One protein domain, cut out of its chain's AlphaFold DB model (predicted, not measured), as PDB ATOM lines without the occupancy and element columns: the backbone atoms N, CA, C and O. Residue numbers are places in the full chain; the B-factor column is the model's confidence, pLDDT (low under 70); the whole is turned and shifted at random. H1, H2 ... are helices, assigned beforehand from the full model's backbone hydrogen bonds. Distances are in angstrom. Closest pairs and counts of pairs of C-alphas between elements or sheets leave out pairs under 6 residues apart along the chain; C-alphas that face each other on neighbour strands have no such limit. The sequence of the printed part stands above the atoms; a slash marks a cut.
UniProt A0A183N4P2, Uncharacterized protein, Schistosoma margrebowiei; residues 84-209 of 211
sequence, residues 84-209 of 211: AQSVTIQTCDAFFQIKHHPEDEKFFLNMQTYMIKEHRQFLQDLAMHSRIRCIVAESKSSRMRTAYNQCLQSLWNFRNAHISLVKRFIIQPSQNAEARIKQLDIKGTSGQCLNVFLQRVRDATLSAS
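What this domain is: This is residues 84 to 209 of the 211 residues of an uncharacterized protein of Schistosoma margrebowiei (UniProt A0A183N4P2). One long helix, H5, makes the longest axis; H6 folds back beside it, H1, H2 and H3 cluster on one side of this pair, and H4 leads into H5. Residues 138 to 143 and 176 to 182 stick out. The 126 printed residues, all helix in class, hold six named helices, H1 to H6 in order. The whole is only just loose, close to compact, with radius of gyration of the C-alphas 16.8 A and spans 58 by 34 by 20 A.

Where its parts are: H5, residues 142 to 177, runs 50.8 A from C-alpha 142 at (120.233, 116.811, 140.826). H6, 194 to 207, spans 20.2 A, ending at (101.799, 117.858, 141.342). H1 is 87 to 96, H2 102 to 112, H3 117 to 129, H4 132 to 138.

How they stand to each other: H5, with residues 152 to 163 alone, touches H6 in a helical hairpin, opposite ways at a shallow tilt of 7 degrees; the closest C-alphas, of Arg 159 and Arg 202, are 5.7 A apart. H1 touches H3, closest C-alphas Ala 94 and Ala 127, 4.6 A. O i to N i+4 pairs are within hydrogen-bond range throughout H1 to H4, in 29 of 32 in H5 and 8 of 10 in H6.

The domain as a whole: The printed part has no cut. The H5 to H6 link is long; pLDDT is under 70 at residues 177 to 186 and 188.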
ATOM      1  N   ALA A  84      92.426 133.518 132.385       90.00
ATOM      2  CA  ALA A  84      92.469 132.260 131.647       90.00
ATOM      3  C   ALA A  84      92.581 132.460 130.123       90.00
ATOM      4  O   ALA A  84      92.982 131.537 129.425       90.00
ATOM      5  N   GLN A  85      92.297 133.658 129.604       93.38
ATOM      6  CA  GLN A  85      92.547 134.032 128.206       93.38
ATOM      7  C   GLN A  85      94.006 134.479 127.963       93.38
ATOM      8  O   GLN A  85      94.371 134.804 126.835       93.38
ATOM      9  N   SER A  86      94.859 134.488 128.997       94.62
ATOM     10  CA  SER A  86      96.284 134.806 128.874       94.62
ATOM     11  C   SER A  86      97.064 133.655 128.246       94.62
ATOM     12  O   SER A  86      97.148 132.563 128.814       94.62
ATOM     13  N   VAL A  87      97.703 133.926 127.105       96.44
ATOM     14  CA  VAL A  87      98.616 132.974 126.458       96.44
ATOM     15  C   VAL A  87      99.802 132.644 127.363       96.44
ATOM     16  O   VAL A  87     100.193 131.487 127.450       96.44
ATOM     17  N   THR A  88     100.341 133.622 128.094       95.69
ATOM     18  CA  THR A  88     101.548 133.448 128.914       95.69
ATOM     19  C   THR A  88     101.345 132.418 130.020       95.69
ATOM     20  O   THR A  88     102.193 131.554 130.212       95.69
ATOM     21  N   ILE A  89     100.209 132.463 130.723       94.00
ATOM     22  CA  ILE A  89      99.938 131.521 131.818       94.00
ATOM     23  C   ILE A  89      99.716 130.106 131.277       94.00
ATOM     24  O   ILE A  89     100.312 129.162 131.793       94.00
ATOM     25  N   GLN A  90      98.938 129.964 130.198       96.88
ATOM     26  CA  GLN A  90      98.728 128.659 129.564       96.88
ATOM     27  C   GLN A  90     100.010 128.105 128.916       96.88
ATOM     28  O   GLN A  90     100.200 126.894 128.872       96.88
ATOM     29  N   THR A  91     100.923 128.975 128.470       97.62
ATOM     30  CA  THR A  91     102.239 128.579 127.940       97.62
ATOM     31  C   THR A  91     103.066 127.896 129.017       97.62
ATOM     32  O   THR A  91     103.650 126.851 128.755       97.62
ATOM     33  N   CYS A  92     103.097 128.446 130.234       97.19
ATOM     34  CA  CYS A  92     103.796 127.808 131.347       97.19
ATOM     35  C   CYS A  92     103.219 126.416 131.640       97.19
ATOM     36  O   CYS A  92     103.981 125.468 131.811       97.19
ATOM     37  N   ASP A  93     101.891 126.275 131.644       96.94
ATOM     38  CA  ASP A  93     101.241 124.981 131.877       96.94
ATOM     39  C   ASP A  93     101.580 123.951 130.798       96.94
ATOM     40  O   ASP A  93     102.004 122.841 131.122       96.94
ATOM     41  N   ALA A  94     101.474 124.334 129.524       96.88
ATOM     42  CA  ALA A  94     101.826 123.470 128.403       96.88
ATOM     43  C   ALA A  94     103.327 123.123 128.395       96.88
ATOM     44  O   ALA A  94     103.689 121.964 128.197       96.88
ATOM     45  N   PHE A  95     104.203 124.092 128.683       97.12
ATOM     46  CA  PHE A  95     105.649 123.876 128.742       97.12
ATOM     47  C   PHE A  95     106.027 122.875 129.832       97.12
ATOM     48  O   PHE A  95     106.733 121.910 129.552       97.12
ATOM     49  N   PHE A  96     105.540 123.058 131.058       96.81
ATOM     50  CA  PHE A  96     105.840 122.157 132.174       96.81
ATOM     51  C   PHE A  96     104.991 120.874 132.170       96.81
ATOM     52  O   PHE A  96     105.153 120.034 133.052       96.81
ATOM     53  N   GLN A  97     104.114 120.699 131.174       94.94
ATOM     54  CA  GLN A  97     103.146 119.604 131.087       94.94
ATOM     55  C   GLN A  97     102.291 119.443 132.358       94.94
ATOM     56  O   GLN A  97     101.997 118.324 132.789       94.94
ATOM     57  N   ILE A  98     101.884 120.563 132.960       96.44
ATOM     58  CA  ILE A  98     100.990 120.569 134.121       96.44
ATOM     59  C   ILE A  98      99.636 120.004 133.692       96.44
ATOM     60  O   ILE A  98      99.087 120.408 132.668       96.44
ATOM     61  N   LYS A  99      99.112 119.046 134.463       95.25
ATOM     62  CA  LYS A  99      97.805 118.429 134.217       95.25
ATOM     63  C   LYS A  99      96.791 118.999 135.190       95.25
ATOM     64  O   LYS A  99      96.928 118.813 136.400       95.25
ATOM     65  N   HIS A 100      95.788 119.687 134.661       96.25
ATOM     66  CA  HIS A 100      94.706 120.233 135.468       96.25
ATOM     67  C   HIS A 100      93.563 119.229 135.603       96.25
ATOM     68  O   HIS A 100      93.516 118.192 134.939       96.25
ATOM     69  N   HIS A 101      92.613 119.541 136.481       95.75
ATOM     70  CA  HIS A 101      91.390 118.757 136.583       95.75
ATOM     71  C   HIS A 101      90.599 118.824 135.255       95.75
ATOM     72  O   HIS A 101      90.581 119.884 134.625       95.75
ATOM     73  N   PRO A 102      89.892 117.755 134.828       94.44
ATOM     74  CA  PRO A 102      89.235 117.701 133.513       94.44
ATOM     75  C   PRO A 102      88.293 118.873 133.197       94.44
ATOM     76  O   PRO A 102      88.205 119.327 132.055       94.44
ATOM     77  N   GLU A 103      87.592 119.391 134.204       91.00
ATOM     78  CA  GLU A 103      86.729 120.570 134.046       91.00
ATOM     79  C   GLU A 103      87.527 121.852 133.762       91.00
ATOM     80  O   GLU A 103      87.093 122.673 132.953       91.00
ATOM     81  N   ASP A 104      88.696 122.009 134.393       93.19
ATOM     82  CA  ASP A 104      89.571 123.170 134.203       93.19
ATOM     83  C   ASP A 104      90.222 123.115 132.819       93.19
ATOM     84  O   ASP A 104      90.271 124.129 132.129       93.19
ATOM     85  N   GLU A 105      90.635 121.927 132.367       93.75
ATOM     86  CA  GLU A 105      91.141 121.709 131.004       93.75
ATOM     87  C   GLU A 105      90.091 122.098 129.955       93.75
ATOM     88  O   GLU A 105      90.362 122.873 129.034       93.75
ATOM     89  N   LYS A 106      88.844 121.635 130.128       92.12
ATOM     90  CA  LYS A 106      87.730 122.019 129.249       92.12
ATOM     91  C   LYS A 106      87.505 123.532 129.258       92.12
ATOM     92  O   LYS A 106      87.240 124.125 128.209       92.12
ATOM     93  N   PHE A 107      87.609 124.166 130.426       91.19
ATOM     94  CA  PHE A 107      87.501 125.614 130.550       91.19
ATOM     95  C   PHE A 107      88.644 126.342 129.827       91.19
ATOM     96  O   PHE A 107      88.371 127.264 129.057       91.19
ATOM     97  N   PHE A 108      89.900 125.918 129.992       94.25
ATOM     98  CA  PHE A 108      91.046 126.522 129.309       94.25
ATOM     99  C   PHE A 108      90.966 126.374 127.790       94.25
ATOM    100  O   PHE A 108      91.184 127.362 127.086       94.25
ATOM    101  N   LEU A 109      90.569 125.202 127.281       92.44
ATOM    102  CA  LEU A 109      90.327 124.985 125.850       92.44
ATOM    103  C   LEU A 109      89.254 125.935 125.307       92.44
ATOM    104  O   LEU A 109      89.412 126.513 124.232       92.44
ATOM    105  N   ASN A 110      88.188 126.171 126.075       90.69
ATOM    106  CA  ASN A 110      87.182 127.162 125.706       90.69
ATOM    107  C   ASN A 110      87.768 128.587 125.700       90.69
ATOM    108  O   ASN A 110      87.516 129.365 124.780       90.69
ATOM    109  N   MET A 111      88.616 128.936 126.673       91.06
ATOM    110  CA  MET A 111      89.281 130.247 126.734       91.06
ATOM    111  C   MET A 111      90.282 130.474 125.594       91.06
ATOM    112  O   MET A 111      90.423 131.604 125.129       91.06
ATOM    113  N   GLN A 112      90.908 129.424 125.061       93.06
ATOM    114  CA  GLN A 112      91.778 129.522 123.882       93.06
ATOM    115  C   GLN A 112      91.027 130.000 122.627       93.06
ATOM    116  O   GLN A 112      91.628 130.609 121.735       93.06
ATOM    117  N   THR A 113      89.704 129.815 122.551       90.62
ATOM    118  CA  THR A 113      88.895 130.346 121.438       90.62
ATOM    119  C   THR A 113      88.898 131.881 121.374       90.62
ATOM    120  O   THR A 113      88.652 132.441 120.306       90.62
ATOM    121  N   TYR A 114      89.259 132.554 122.473       89.75
ATOM    122  CA  TYR A 114      89.400 134.011 122.576       89.75
ATOM    123  C   TYR A 114      90.817 134.510 122.259       89.75
ATOM    124  O   TYR A 114      91.045 135.715 122.211       89.75
ATOM    125  N   MET A 115      91.780 133.612 122.037       91.12
ATOM    126  CA  MET A 115      93.139 133.976 121.632       91.12
ATOM    127  C   MET A 115      93.231 134.145 120.107       91.12
ATOM    128  O   MET A 115      92.351 133.708 119.363       91.12
ATOM    129  N   ILE A 116      94.299 134.756 119.597       93.94
ATOM    130  CA  ILE A 116      94.576 134.739 118.149       93.94
ATOM    131  C   ILE A 116      95.003 133.333 117.694       93.94
ATOM    132  O   ILE A 116      95.340 132.476 118.517       93.94
ATOM    133  N   LYS A 117      94.957 133.063 116.385       93.56
ATOM    134  CA  LYS A 117      95.218 131.722 115.833       93.56
ATOM    135  C   LYS A 117      96.635 131.247 116.152       93.56
ATOM    136  O   LYS A 117      96.822 130.091 116.511       93.56
ATOM    137  N   GLU A 118      97.593 132.154 116.077       96.38
ATOM    138  CA  GLU A 118      99.016 131.928 116.295       96.38
ATOM    139  C   GLU A 118      99.279 131.503 117.744       96.38
ATOM    140  O   GLU A 118     100.003 130.545 117.987       96.38
ATOM    141  N   HIS A 119      98.611 132.144 118.710       96.56
ATOM    142  CA  HIS A 119      98.701 131.769 120.124       96.56
ATOM    143  C   HIS A 119      98.111 130.382 120.384       96.56
ATOM    144  O   HIS A 119      98.690 129.603 121.134       96.56
ATOM    145  N   ARG A 120      96.974 130.050 119.756       95.44
ATOM    146  CA  ARG A 120      96.389 128.706 119.875       95.44
ATOM    147  C   ARG A 120      97.318 127.635 119.323       95.44
ATOM    148  O   ARG A 120      97.528 126.631 119.994       95.44
ATOM    149  N   GLN A 121      97.863 127.859 118.128       96.44
ATOM    150  CA  GLN A 121      98.785 126.915 117.502       96.44
ATOM    151  C   GLN A 121     100.021 126.713 118.378       96.44
ATOM    152  O   GLN A 121     100.367 125.584 118.696       96.44
ATOM    153  N   PHE A 122     100.607 127.806 118.870       97.44
ATOM    154  CA  PHE A 122     101.748 127.753 119.773       97.44
ATOM    155  C   PHE A 122     101.474 126.920 121.037       97.44
ATOM    156  O   PHE A 122     102.292 126.084 121.411       97.44
ATOM    157  N   LEU A 123     100.313 127.099 121.678       97.12
ATOM    158  CA  LEU A 123      99.936 126.305 122.853       97.12
ATOM    159  C   LEU A 123      99.757 124.816 122.521       97.12
ATOM    160  O   LEU A 123     100.168 123.967 123.311       97.12
ATOM    161  N   GLN A 124      99.168 124.498 121.366       95.19
ATOM    162  CA  GLN A 124      98.994 123.118 120.900       95.19
ATOM    163  C   GLN A 124     100.339 122.443 120.624       95.19
ATOM    164  O   GLN A 124     100.572 121.332 121.103       95.19
ATOM    165  N   ASP A 125     101.238 123.132 119.922       96.75
ATOM    166  CA  ASP A 125     102.579 122.634 119.615       96.75
ATOM    167  C   ASP A 125     103.359 122.375 120.908       96.75
ATOM    168  O   ASP A 125     103.983 121.327 121.079       96.75
ATOM    169  N   LEU A 126     103.274 123.297 121.868       96.25
ATOM    170  CA  LEU A 126     103.950 123.171 123.152       96.25
ATOM    171  C   LEU A 126     103.406 122.003 123.980       96.25
ATOM    172  O   LEU A 126     104.188 121.240 124.547       96.25
ATOM    173  N   ALA A 127     102.082 121.831 124.013       93.62
ATOM    174  CA  ALA A 127     101.438 120.724 124.715       93.62
ATOM    175  C   ALA A 127     101.777 119.356 124.098       93.62
ATOM    176  O   ALA A 127     101.858 118.364 124.822       93.62
ATOM    177  N   MET A 128     101.987 119.297 122.778       95.06
ATOM    178  CA  MET A 128     102.337 118.068 122.063       95.06
ATOM    179  C   MET A 128     103.829 117.735 122.150       95.06
ATOM    180  O   MET A 128     104.201 116.564 122.232       95.06
ATOM    181  N   HIS A 129     104.690 118.751 122.105       96.38
ATOM    182  CA  HIS A 129     106.119 118.562 121.863       96.38
ATOM    183  C   HIS A 129     107.020 118.924 123.042       96.38
ATOM    184  O   HIS A 129     108.211 118.602 123.000       96.38
ATOM    185  N   SER A 130     106.512 119.558 124.105       96.62
ATOM    186  CA  SER A 130     107.347 119.817 125.278       96.62
ATOM    187  C   SER A 130     107.794 118.504 125.912       96.62
ATOM    188  O   SER A 130     106.983 117.680 126.322       96.62
ATOM    189  N   ARG A 131     109.108 118.317 126.049       96.19
ATOM    190  CA  ARG A 131     109.722 117.134 126.677       96.19
ATOM    191  C   ARG A 131     110.480 117.465 127.956       96.19
ATOM    192  O   ARG A 131     111.150 116.592 128.497       96.19
ATOM    193  N   ILE A 132     110.389 118.704 128.447       95.50
ATOM    194  CA  ILE A 132     111.236 119.181 129.548       95.50
ATOM    195  C   ILE A 132     111.084 118.322 130.806       95.50
ATOM    196  O   ILE A 132     112.085 117.922 131.391       95.50
ATOM    197  N   ARG A 133     109.850 117.950 131.167       94.69
ATOM    198  CA  ARG A 133     109.588 117.107 132.334       94.69
ATOM    199  C   ARG A 133     110.232 115.724 132.193       94.69
ATOM    200  O   ARG A 133     110.881 115.266 133.126       94.69
ATOM    201  N   CYS A 134     110.083 115.081 131.033       94.69
ATOM    202  CA  CYS A 134     110.690 113.776 130.748       94.69
ATOM    203  C   CYS A 134     112.220 113.856 130.774       94.69
ATOM    204  O   CYS A 134     112.858 113.073 131.465       94.69
ATOM    205  N   ILE A 135     112.801 114.859 130.107       96.00
ATOM    206  CA  ILE A 135     114.254 115.079 130.060       96.00
ATOM    207  C   ILE A 135     114.830 115.249 131.471       96.00
ATOM    208  O   ILE A 135     115.884 114.699 131.780       96.00
ATOM    209  N   VAL A 136     114.158 116.011 132.338       96.44
ATOM    210  CA  VAL A 136     114.617 116.221 133.716       96.44
ATOM    211  C   VAL A 136     114.431 114.960 134.567       96.44
ATOM    212  O   VAL A 136     115.316 114.649 135.358       96.44
ATOM    213  N   ALA A 137     113.333 114.220 134.389       94.19
ATOM    214  CA  ALA A 137     113.072 112.973 135.110       94.19
ATOM    215  C   ALA A 137     114.063 111.853 134.745       94.19
ATOM    216  O   ALA A 137     114.518 111.117 135.614       94.19
ATOM    217  N   GLU A 138     114.428 111.744 133.467       95.62
ATOM    218  CA  GLU A 138     115.420 110.785 132.963       95.62
ATOM    219  C   GLU A 138     116.862 111.210 133.298       95.62
ATOM    220  O   GLU A 138     117.794 110.399 133.268       95.62
ATOM    221  N   SER A 139     117.069 112.485 133.638       93.81
ATOM    222  CA  SER A 139     118.378 113.014 133.996       93.81
ATOM    223  C   SER A 139     118.807 112.579 135.397       93.81
ATOM    224  O   SER A 139     118.125 112.796 136.398       93.81
ATOM    225  N   LYS A 140     120.041 112.078 135.507       92.50
ATOM    226  CA  LYS A 140     120.689 111.817 136.805       92.50
ATOM    227  C   LYS A 140     121.145 113.103 137.516       92.50
ATOM    228  O   LYS A 140     121.611 113.043 138.650       92.50
ATOM    229  N   SER A 141     121.007 114.270 136.881       96.25
ATOM    230  CA  SER A 141     121.457 115.554 137.425       96.25
ATOM    231  C   SER A 141     120.499 116.097 138.483       96.25
ATOM    232  O   SER A 141     119.392 116.543 138.173       96.25
ATOM    233  N   SER A 142     120.955 116.140 139.737       95.38
ATOM    234  CA  SER A 142     120.233 116.811 140.826       95.38
ATOM    235  C   SER A 142     120.022 118.297 140.530       95.38
ATOM    236  O   SER A 142     118.934 118.816 140.743       95.38
ATOM    237  N   ARG A 143     121.017 118.968 139.934       96.69
ATOM    238  CA  ARG A 143     120.931 120.386 139.557       96.69
ATOM    239  C   ARG A 143     119.789 120.668 138.578       96.69
ATOM    240  O   ARG A 143     119.110 121.680 138.729       96.69
ATOM    241  N   MET A 144     119.574 119.797 137.588       96.44
ATOM    242  CA  MET A 144     118.466 119.958 136.636       96.44
ATOM    243  C   MET A 144     117.110 119.800 137.323       96.44
ATOM    244  O   MET A 144     116.222 120.621 137.097       96.44
ATOM    245  N   ARG A 145     116.972 118.794 138.196       96.75
ATOM    246  CA  ARG A 145     115.759 118.586 139.001       96.75
ATOM    247  C   ARG A 145     115.470 119.777 139.910       96.75
ATOM    248  O   ARG A 145     114.361 120.303 139.888       96.75
ATOM    249  N   THR A 146     116.481 120.279 140.618       97.50
ATOM    250  CA  THR A 146     116.352 121.478 141.457       97.50
ATOM    251  C   THR A 146     115.901 122.692 140.646       97.50
ATOM    252  O   THR A 146     114.953 123.360 141.046       97.50
ATOM    253  N   ALA A 147     116.528 122.965 139.496       97.50
ATOM    254  CA  ALA A 147     116.163 124.109 138.661       97.50
ATOM    255  C   ALA A 147     114.726 124.001 138.119       97.50
ATOM    256  O   ALA A 147     113.968 124.966 138.179       97.50
ATOM    257  N   TYR A 148     114.323 122.815 137.652       97.88
ATOM    258  CA  TYR A 148     112.957 122.550 137.196       97.88
ATOM    259  C   TYR A 148     111.925 122.785 138.312       97.88
ATOM    260  O   TYR A 148     110.963 123.532 138.121       97.88
ATOM    261  N   ASN A 149     112.162 122.229 139.503       97.62
ATOM    262  CA  ASN A 149     111.274 122.409 140.652       97.62
ATOM    263  C   ASN A 149     111.222 123.876 141.117       97.62
ATOM    264  O   ASN A 149     110.160 124.361 141.498       97.62
ATOM    265  N   GLN A 150     112.325 124.627 141.030       98.06
ATOM    266  CA  GLN A 150     112.343 126.067 141.327       98.06
ATOM    267  C   GLN A 150     111.487 126.885 140.346       98.06
ATOM    268  O   GLN A 150     110.839 127.858 140.753       98.06
ATOM    269  N   CYS A 151     111.436 126.496 139.068       97.88
ATOM    270  CA  CYS A 151     110.528 127.114 138.102       97.88
ATOM    271  C   CYS A 151     109.058 126.851 138.464       97.88
ATOM    272  O   CYS A 151     108.263 127.793 138.499       97.88
ATOM    273  N   LEU A 152     108.704 125.605 138.802       97.81
ATOM    274  CA  LEU A 152     107.352 125.258 139.258       97.81
ATOM    275  C   LEU A 152     106.976 125.984 140.553       97.81
ATOM    276  O   LEU A 152     105.874 126.519 140.659       97.81
ATOM    277  N   GLN A 153     107.906 126.090 141.503       98.00
ATOM    278  CA  GLN A 153     107.697 126.835 142.743       98.00
ATOM    279  C   GLN A 153     107.421 128.318 142.469       98.00
ATOM    280  O   GLN A 153     106.555 128.924 143.098       98.00
ATOM    281  N   SER A 154     108.127 128.909 141.503       97.94
ATOM    282  CA  SER A 154     107.922 130.302 141.101       97.94
ATOM    283  C   SER A 154     106.545 130.507 140.455       97.94
ATOM    284  O   SER A 154     105.854 131.476 140.776       97.94
ATOM    285  N   LEU A 155     106.096 129.567 139.613       97.88
ATOM    286  CA  LEU A 155     104.744 129.576 139.043       97.88
ATOM    287  C   LEU A 155     103.663 129.405 140.125       97.88
ATOM    288  O   LEU A 155     102.647 130.103 140.109       97.88
ATOM    289  N   TRP A 156     103.894 128.531 141.105       97.75
ATOM    290  CA  TRP A 156     103.000 128.347 142.247       97.75
ATOM    291  C   TRP A 156     102.912 129.609 143.118       97.75
ATOM    292  O   TRP A 156     101.814 130.038 143.481       97.75
ATOM    293  N   ASN A 157     104.048 130.261 143.395       98.06
ATOM    294  CA  ASN A 157     104.103 131.530 144.128       98.06
ATOM    295  C   ASN A 157     103.297 132.617 143.405       98.06
ATOM    296  O   ASN A 157     102.506 133.320 144.036       98.06
ATOM    297  N   PHE A 158     103.439 132.714 142.080       97.56
ATOM    298  CA  PHE A 158     102.640 133.623 141.259       97.56
ATOM    299  C   PHE A 158     101.134 133.341 141.397       97.56
ATOM    300  O   PHE A 158     100.354 134.258 141.658       97.56
ATOM    301  N   ARG A 159     100.711 132.072 141.294       97.19
ATOM    302  CA  ARG A 159      99.296 131.679 141.443       97.19
ATOM    303  C   ARG A 159      98.751 131.998 142.832       97.19
ATOM    304  O   ARG A 159      97.627 132.483 142.944       97.19
ATOM    305  N   ASN A 160      99.544 131.807 143.881       96.56
ATOM    306  CA  ASN A 160      99.159 132.211 145.233       96.56
ATOM    307  C   ASN A 160      99.021 133.718 145.401       96.56
ATOM    308  O   ASN A 160      98.054 134.175 146.009       96.56
ATOM    309  N   ALA A 161      99.960 134.495 144.863       97.50
ATOM    310  CA  ALA A 161      99.857 135.948 144.879       97.50
ATOM    311  C   ALA A 161      98.586 136.408 144.142       97.50
ATOM    312  O   ALA A 161      97.847 137.252 144.650       97.50
ATOM    313  N   HIS A 162      98.268 135.786 143.002       95.31
ATOM    314  CA  HIS A 162      97.035 136.038 142.263       95.31
ATOM    315  C   HIS A 162      95.774 135.668 143.066       95.31
ATOM    316  O   HIS A 162      94.836 136.461 143.114       95.31
ATOM    317  N   ILE A 163      95.751 134.528 143.770       94.88
ATOM    318  CA  ILE A 163      94.649 134.167 144.685       94.88
ATOM    319  C   ILE A 163      94.475 135.227 145.776       94.88
ATOM    320  O   ILE A 163      93.350 135.629 146.062       94.88
ATOM    321  N   SER A 164      95.567 135.697 146.379       95.31
ATOM    322  CA  SER A 164      95.520 136.757 147.392       95.31
ATOM    323  C   SER A 164      94.946 138.060 146.830       95.31
ATOM    324  O   SER A 164      94.148 138.718 147.499       95.31
ATOM    325  N   LEU A 165      95.280 138.402 145.581       94.75
ATOM    326  CA  LEU A 165      94.713 139.554 144.883       94.75
ATOM    327  C   LEU A 165      93.203 139.386 144.657       94.75
ATOM    328  O   LEU A 165      92.427 140.265 145.023       94.75
ATOM    329  N   VAL A 166      92.775 138.235 144.131       91.56
ATOM    330  CA  VAL A 166      91.354 137.908 143.926       91.56
ATOM    331  C   VAL A 166      90.586 137.952 145.247       91.56
ATOM    332  O   VAL A 166      89.493 138.512 145.310       91.56
ATOM    333  N   LYS A 167      91.169 137.432 146.330       90.25
ATOM    334  CA  LYS A 167      90.568 137.507 147.665       90.25
ATOM    335  C   LYS A 167      90.340 138.949 148.112       90.25
ATOM    336  O   LYS A 167      89.232 139.289 148.514       90.25
ATOM    337  N   ARG A 168      91.369 139.794 148.002       91.50
ATOM    338  CA  ARG A 168      91.337 141.188 148.464       91.50
ATOM    339  C   ARG A 168      90.430 142.089 147.628       91.50
ATOM    340  O   ARG A 168      89.807 142.984 148.186       91.50
ATOM    341  N   PHE A 169      90.391 141.896 146.312       89.62
ATOM    342  CA  PHE A 169      89.743 142.838 145.392       89.62
ATOM    343  C   PHE A 169      88.420 142.350 144.804       89.62
ATOM    344  O   PHE A 169      87.669 143.165 144.283       89.62
ATOM    345  N   ILE A 170      88.124 141.052 144.889       86.44
ATOM    346  CA  ILE A 170      86.873 140.483 144.376       86.44
ATOM    347  C   ILE A 170      86.067 139.920 145.542       86.44
ATOM    348  O   ILE A 170      85.014 140.446 145.871       86.44
ATOM    349  N   ILE A 171      86.596 138.908 146.233       84.44
ATOM    350  CA  ILE A 171      85.836 138.162 147.247       84.44
ATOM    351  C   ILE A 171      85.448 139.034 148.445       84.44
ATOM    352  O   ILE A 171      84.274 139.093 148.794       84.44
ATOM    353  N   GLN A 172      86.410 139.714 149.073       85.81
ATOM    354  CA  GLN A 172      86.147 140.506 150.276       85.81
ATOM    355  C   GLN A 172      85.219 141.708 149.995       85.81
ATOM    356  O   GLN A 172      84.265 141.896 150.752       85.81
ATOM    357  N   PRO A 173      85.404 142.495 148.913       84.19
ATOM    358  CA  PRO A 173      84.448 143.537 148.543       84.19
ATOM    359  C   PRO A 173      83.056 142.989 148.222       84.19
ATOM    360  O   PRO A 173      82.076 143.569 148.685       84.19
ATOM    361  N   SER A 174      82.958 141.864 147.498       80.50
ATOM    362  CA  SER A 174      81.674 141.207 147.225       80.50
ATOM    363  C   SER A 174      80.969 140.799 148.514       80.50
ATOM    364  O   SER A 174      79.817 141.153 148.692       80.50
ATOM    365  N   GLN A 175      81.659 140.167 149.465       78.56
ATOM    366  CA  GLN A 175      81.073 139.776 150.755       78.56
ATOM    367  C   GLN A 175      80.594 140.975 151.585       78.56
ATOM    368  O   GLN A 175      79.538 140.917 152.210       78.56
ATOM    369  N   ASN A 176      81.347 142.078 151.568       73.81
ATOM    370  CA  ASN A 176      80.975 143.301 152.280       73.81
ATOM    371  C   ASN A 176      79.762 144.000 151.640       73.81
ATOM    372  O   ASN A 176      78.949 144.592 152.348       73.81
ATOM    373  N   ALA A 177      79.631 143.932 150.311       68.50
ATOM    374  CA  ALA A 177      78.476 144.450 149.579       68.50
ATOM    375  C   ALA A 177      77.249 143.519 149.682       68.50
ATOM    376  O   ALA A 177      76.115 143.992 149.761       68.50
ATOM    377  N   GLU A 178      77.476 142.203 149.724       57.81
ATOM    378  CA  GLU A 178      76.472 141.132 149.707       57.81
ATOM    379  C   GLU A 178      76.073 140.614 151.095       57.81
ATOM    380  O   GLU A 178      75.319 139.649 151.184       57.81
ATOM    381  N   ALA A 179      76.424 141.293 152.192       53.09
ATOM    382  CA  ALA A 179      75.895 140.984 153.532       53.09
ATOM    383  C   ALA A 179      74.340 141.030 153.638       53.09
ATOM    384  O   ALA A 179      73.788 140.851 154.722       53.09
ATOM    385  N   ARG A 180      73.614 141.253 152.528       50.34
ATOM    386  CA  ARG A 180      72.148 141.194 152.412       50.34
ATOM    387  C   ARG A 180      71.595 140.013 151.600       50.34
ATOM    388  O   ARG A 180      70.384 139.820 151.644       50.34
ATOM    389  N   ILE A 181      72.395 139.216 150.880       49.69
ATOM    390  CA  ILE A 181      71.888 138.072 150.093       49.69
ATOM    391  C   ILE A 181      72.841 136.877 150.251       49.69
ATOM    392  O   ILE A 181      74.049 137.007 150.119       49.69
ATOM    393  N   LYS A 182      72.269 135.720 150.610       49.56
ATOM    394  CA  LYS A 182      72.940 134.460 150.986       49.56
ATOM    395  C   LYS A 182      74.120 134.073 150.086       49.56
ATOM    396  O   LYS A 182      74.053 134.284 148.882       49.56
ATOM    397  N   GLN A 183      75.091 133.384 150.704       48.53
ATOM    398  CA  GLN A 183      76.199 132.601 150.129       48.53
ATOM    399  C   GLN A 183      75.858 131.960 148.771       48.53
ATOM    400  O   GLN A 183      75.511 130.783 148.685       48.53
ATOM    401  N   LEU A 184      75.966 132.730 147.698       51.28
ATOM    402  CA  LEU A 184      76.140 132.206 146.357       51.28
ATOM    403  C   LEU A 184      77.648 132.106 146.156       51.28
ATOM    404  O   LEU A 184      78.391 133.007 146.548       51.28
ATOM    405  N   ASP A 185      78.111 130.984 145.606       60.34
ATOM    406  CA  ASP A 185      79.513 130.820 145.237       60.34
ATOM    407  C   ASP A 185      79.994 132.068 144.494       60.34
ATOM    408  O   ASP A 185      79.392 132.471 143.495       60.34
ATOM    409  N   ILE A 186      81.070 132.690 144.985       67.00
ATOM    410  CA  ILE A 186      81.634 133.890 144.362       67.00
ATOM    411  C   ILE A 186      82.207 133.460 143.013       67.00
ATOM    412  O   ILE A 186      83.296 132.878 142.914       67.00
ATOM    413  N   LYS A 187      81.414 133.692 141.970       77.81
ATOM    414  CA  LYS A 187      81.741 133.343 140.593       77.81
ATOM    415  C   LYS A 187      82.624 134.418 139.978       77.81
ATOM    416  O   LYS A 187      82.419 135.612 140.168       77.81
ATOM    417  N   GLY A 188      83.612 133.980 139.209       69.25
ATOM    418  CA  GLY A 188      84.437 134.862 138.396       69.25
ATOM    419  C   GLY A 188      83.674 135.371 137.181       69.25
ATOM    420  O   GLY A 188      82.640 134.822 136.801       69.25
ATOM    421  N   THR A 189      84.234 136.372 136.506       76.81
ATOM    422  CA  THR A 189      83.666 136.977 135.288       76.81
ATOM    423  C   THR A 189      83.398 135.951 134.181       76.81
ATOM    424  O   THR A 189      82.465 136.102 133.399       76.81
ATOM    425  N   SER A 190      84.188 134.874 134.139       74.00
ATOM    426  CA  SER A 190      84.014 133.758 133.201       74.00
ATOM    427  C   SER A 190      83.158 132.600 133.746       74.00
ATOM    428  O   SER A 190      83.118 131.535 133.139       74.00
ATOM    429  N   GLY A 191      82.503 132.769 134.902       73.62
ATOM    430  CA  GLY A 191      81.550 131.815 135.484       73.62
ATOM    431  C   GLY A 191      82.123 130.741 136.418       73.62
ATOM    432  O   GLY A 191      81.344 129.952 136.945       73.62
ATOM    433  N   GLN A 192      83.439 130.705 136.646       79.00
ATOM    434  CA  GLN A 192      84.089 129.722 137.528       79.00
ATOM    435  C   GLN A 192      83.885 130.052 139.010       79.00
ATOM    436  O   GLN A 192      83.989 131.220 139.383       79.00
ATOM    437  N   CYS A 193      83.689 129.050 139.871       83.75
ATOM    438  CA  CYS A 193      83.734 129.251 141.324       83.75
ATOM    439  C   CYS A 193      85.176 129.587 141.740       83.75
ATOM    440  O   CYS A 193      86.037 128.707 141.779       83.75
ATOM    441  N   LEU A 194      85.452 130.868 142.024       83.38
ATOM    442  CA  LEU A 194      86.819 131.406 142.095       83.38
ATOM    443  C   LEU A 194      87.697 130.687 143.121       83.38
ATOM    444  O   LEU A 194      88.855 130.395 142.834       83.38
ATOM    445  N   ASN A 195      87.144 130.389 144.298       84.06
ATOM    446  CA  ASN A 195      87.894 129.735 145.369       84.06
ATOM    447  C   ASN A 195      88.367 128.337 144.962       84.06
ATOM    448  O   ASN A 195      89.545 128.032 145.113       84.06
ATOM    449  N   VAL A 196      87.466 127.525 144.407       89.94
ATOM    450  CA  VAL A 196      87.750 126.137 144.023       89.94
ATOM    451  C   VAL A 196      88.658 126.092 142.796       89.94
ATOM    452  O   VAL A 196      89.683 125.413 142.807       89.94
ATOM    453  N   PHE A 197      88.316 126.865 141.764       92.12
ATOM    454  CA  PHE A 197      89.053 126.904 140.503       92.12
ATOM    455  C   PHE A 197      90.508 127.339 140.704       92.12
ATOM    456  O   PHE A 197      91.435 126.640 140.296       92.12
ATOM    457  N   LEU A 198      90.739 128.475 141.374       94.19
ATOM    458  CA  LEU A 198      92.097 129.000 141.519       94.19
ATOM    459  C   LEU A 198      92.967 128.116 142.421       94.19
ATOM    460  O   LEU A 198      94.163 127.986 142.161       94.19
ATOM    461  N   GLN A 199      92.384 127.493 143.452       94.44
ATOM    462  CA  GLN A 199      93.094 126.534 144.302       94.44
ATOM    463  C   GLN A 199      93.496 125.284 143.519       94.44
ATOM    464  O   GLN A 199      94.668 124.925 143.543       94.44
ATOM    465  N   ARG A 200      92.576 124.685 142.750       95.38
ATOM    466  CA  ARG A 200      92.872 123.519 141.900       95.38
ATOM    467  C   ARG A 200      93.993 123.794 140.904       95.38
ATOM    468  O   ARG A 200      94.951 123.031 140.842       95.38
ATOM    469  N   VAL A 201      93.918 124.915 140.183       95.69
ATOM    470  CA  VAL A 201      94.947 125.314 139.204       95.69
ATOM    471  C   VAL A 201      96.302 125.548 139.876       95.69
ATOM    472  O   VAL A 201      97.348 125.226 139.311       95.69
ATOM    473  N   ARG A 202      96.317 126.106 141.090       96.44
ATOM    474  CA  ARG A 202      97.542 126.258 141.877       96.44
ATOM    475  C   ARG A 202      98.105 124.900 142.300       96.44
ATOM    476  O   ARG A 202      99.298 124.669 142.134       96.44
ATOM    477  N   ASP A 203      97.282 124.024 142.858       95.88
ATOM    478  CA  ASP A 203      97.744 122.761 143.440       95.88
ATOM    479  C   ASP A 203      98.230 121.788 142.353       95.88
ATOM    480  O   ASP A 203      99.241 121.109 142.541       95.88
ATOM    481  N   ALA A 204      97.624 121.837 141.161       96.50
ATOM    482  CA  ALA A 204      98.118 121.156 139.964       96.50
ATOM    483  C   ALA A 204      99.547 121.580 139.561       96.50
ATOM    484  O   ALA A 204     100.285 120.792 138.976       96.50
ATOM    485  N   THR A 205      99.994 122.801 139.888       96.38
ATOM    486  CA  THR A 205     101.387 123.203 139.625       96.38
ATOM    487  C   THR A 205     102.378 122.366 140.424       96.38
ATOM    488  O   THR A 205     103.421 121.988 139.896       96.38
ATOM    489  N   LEU A 206     102.069 122.070 141.690       91.88
ATOM    490  CA  LEU A 206     102.984 121.312 142.543       91.88
ATOM    491  C   LEU A 206     102.987 119.827 142.208       91.88
ATOM    492  O   LEU A 206     104.047 119.213 142.299       91.88
ATOM    493  N   SER A 207     101.859 119.266 141.759       93.19
ATOM    494  CA  SER A 207     101.799 117.858 141.342       93.19
ATOM    495  C   SER A 207     102.694 117.542 140.135       93.19
ATOM    496  O   SER A 207     103.041 116.385 139.913       93.19
ATOM    497  N   ALA A 208     103.123 118.558 139.376       93.50
ATOM    498  CA  ALA A 208     104.064 118.403 138.268       93.50
ATOM    499  C   ALA A 208     105.541 118.313 138.698       93.50
ATOM    500  O   ALA A 208     106.392 118.036 137.841       93.50
ATOM    501  N   SER A 209     105.846 118.538 139.981       93.62
ATOM    502  CA  SER A 209     107.208 118.485 140.533       93.62
ATOM    503  C   SER A 209     107.801 117.077 140.444       93.62
ATOM    504  O   SER A 209     107.089 116.089 140.251       93.62
TER     505      SER A 209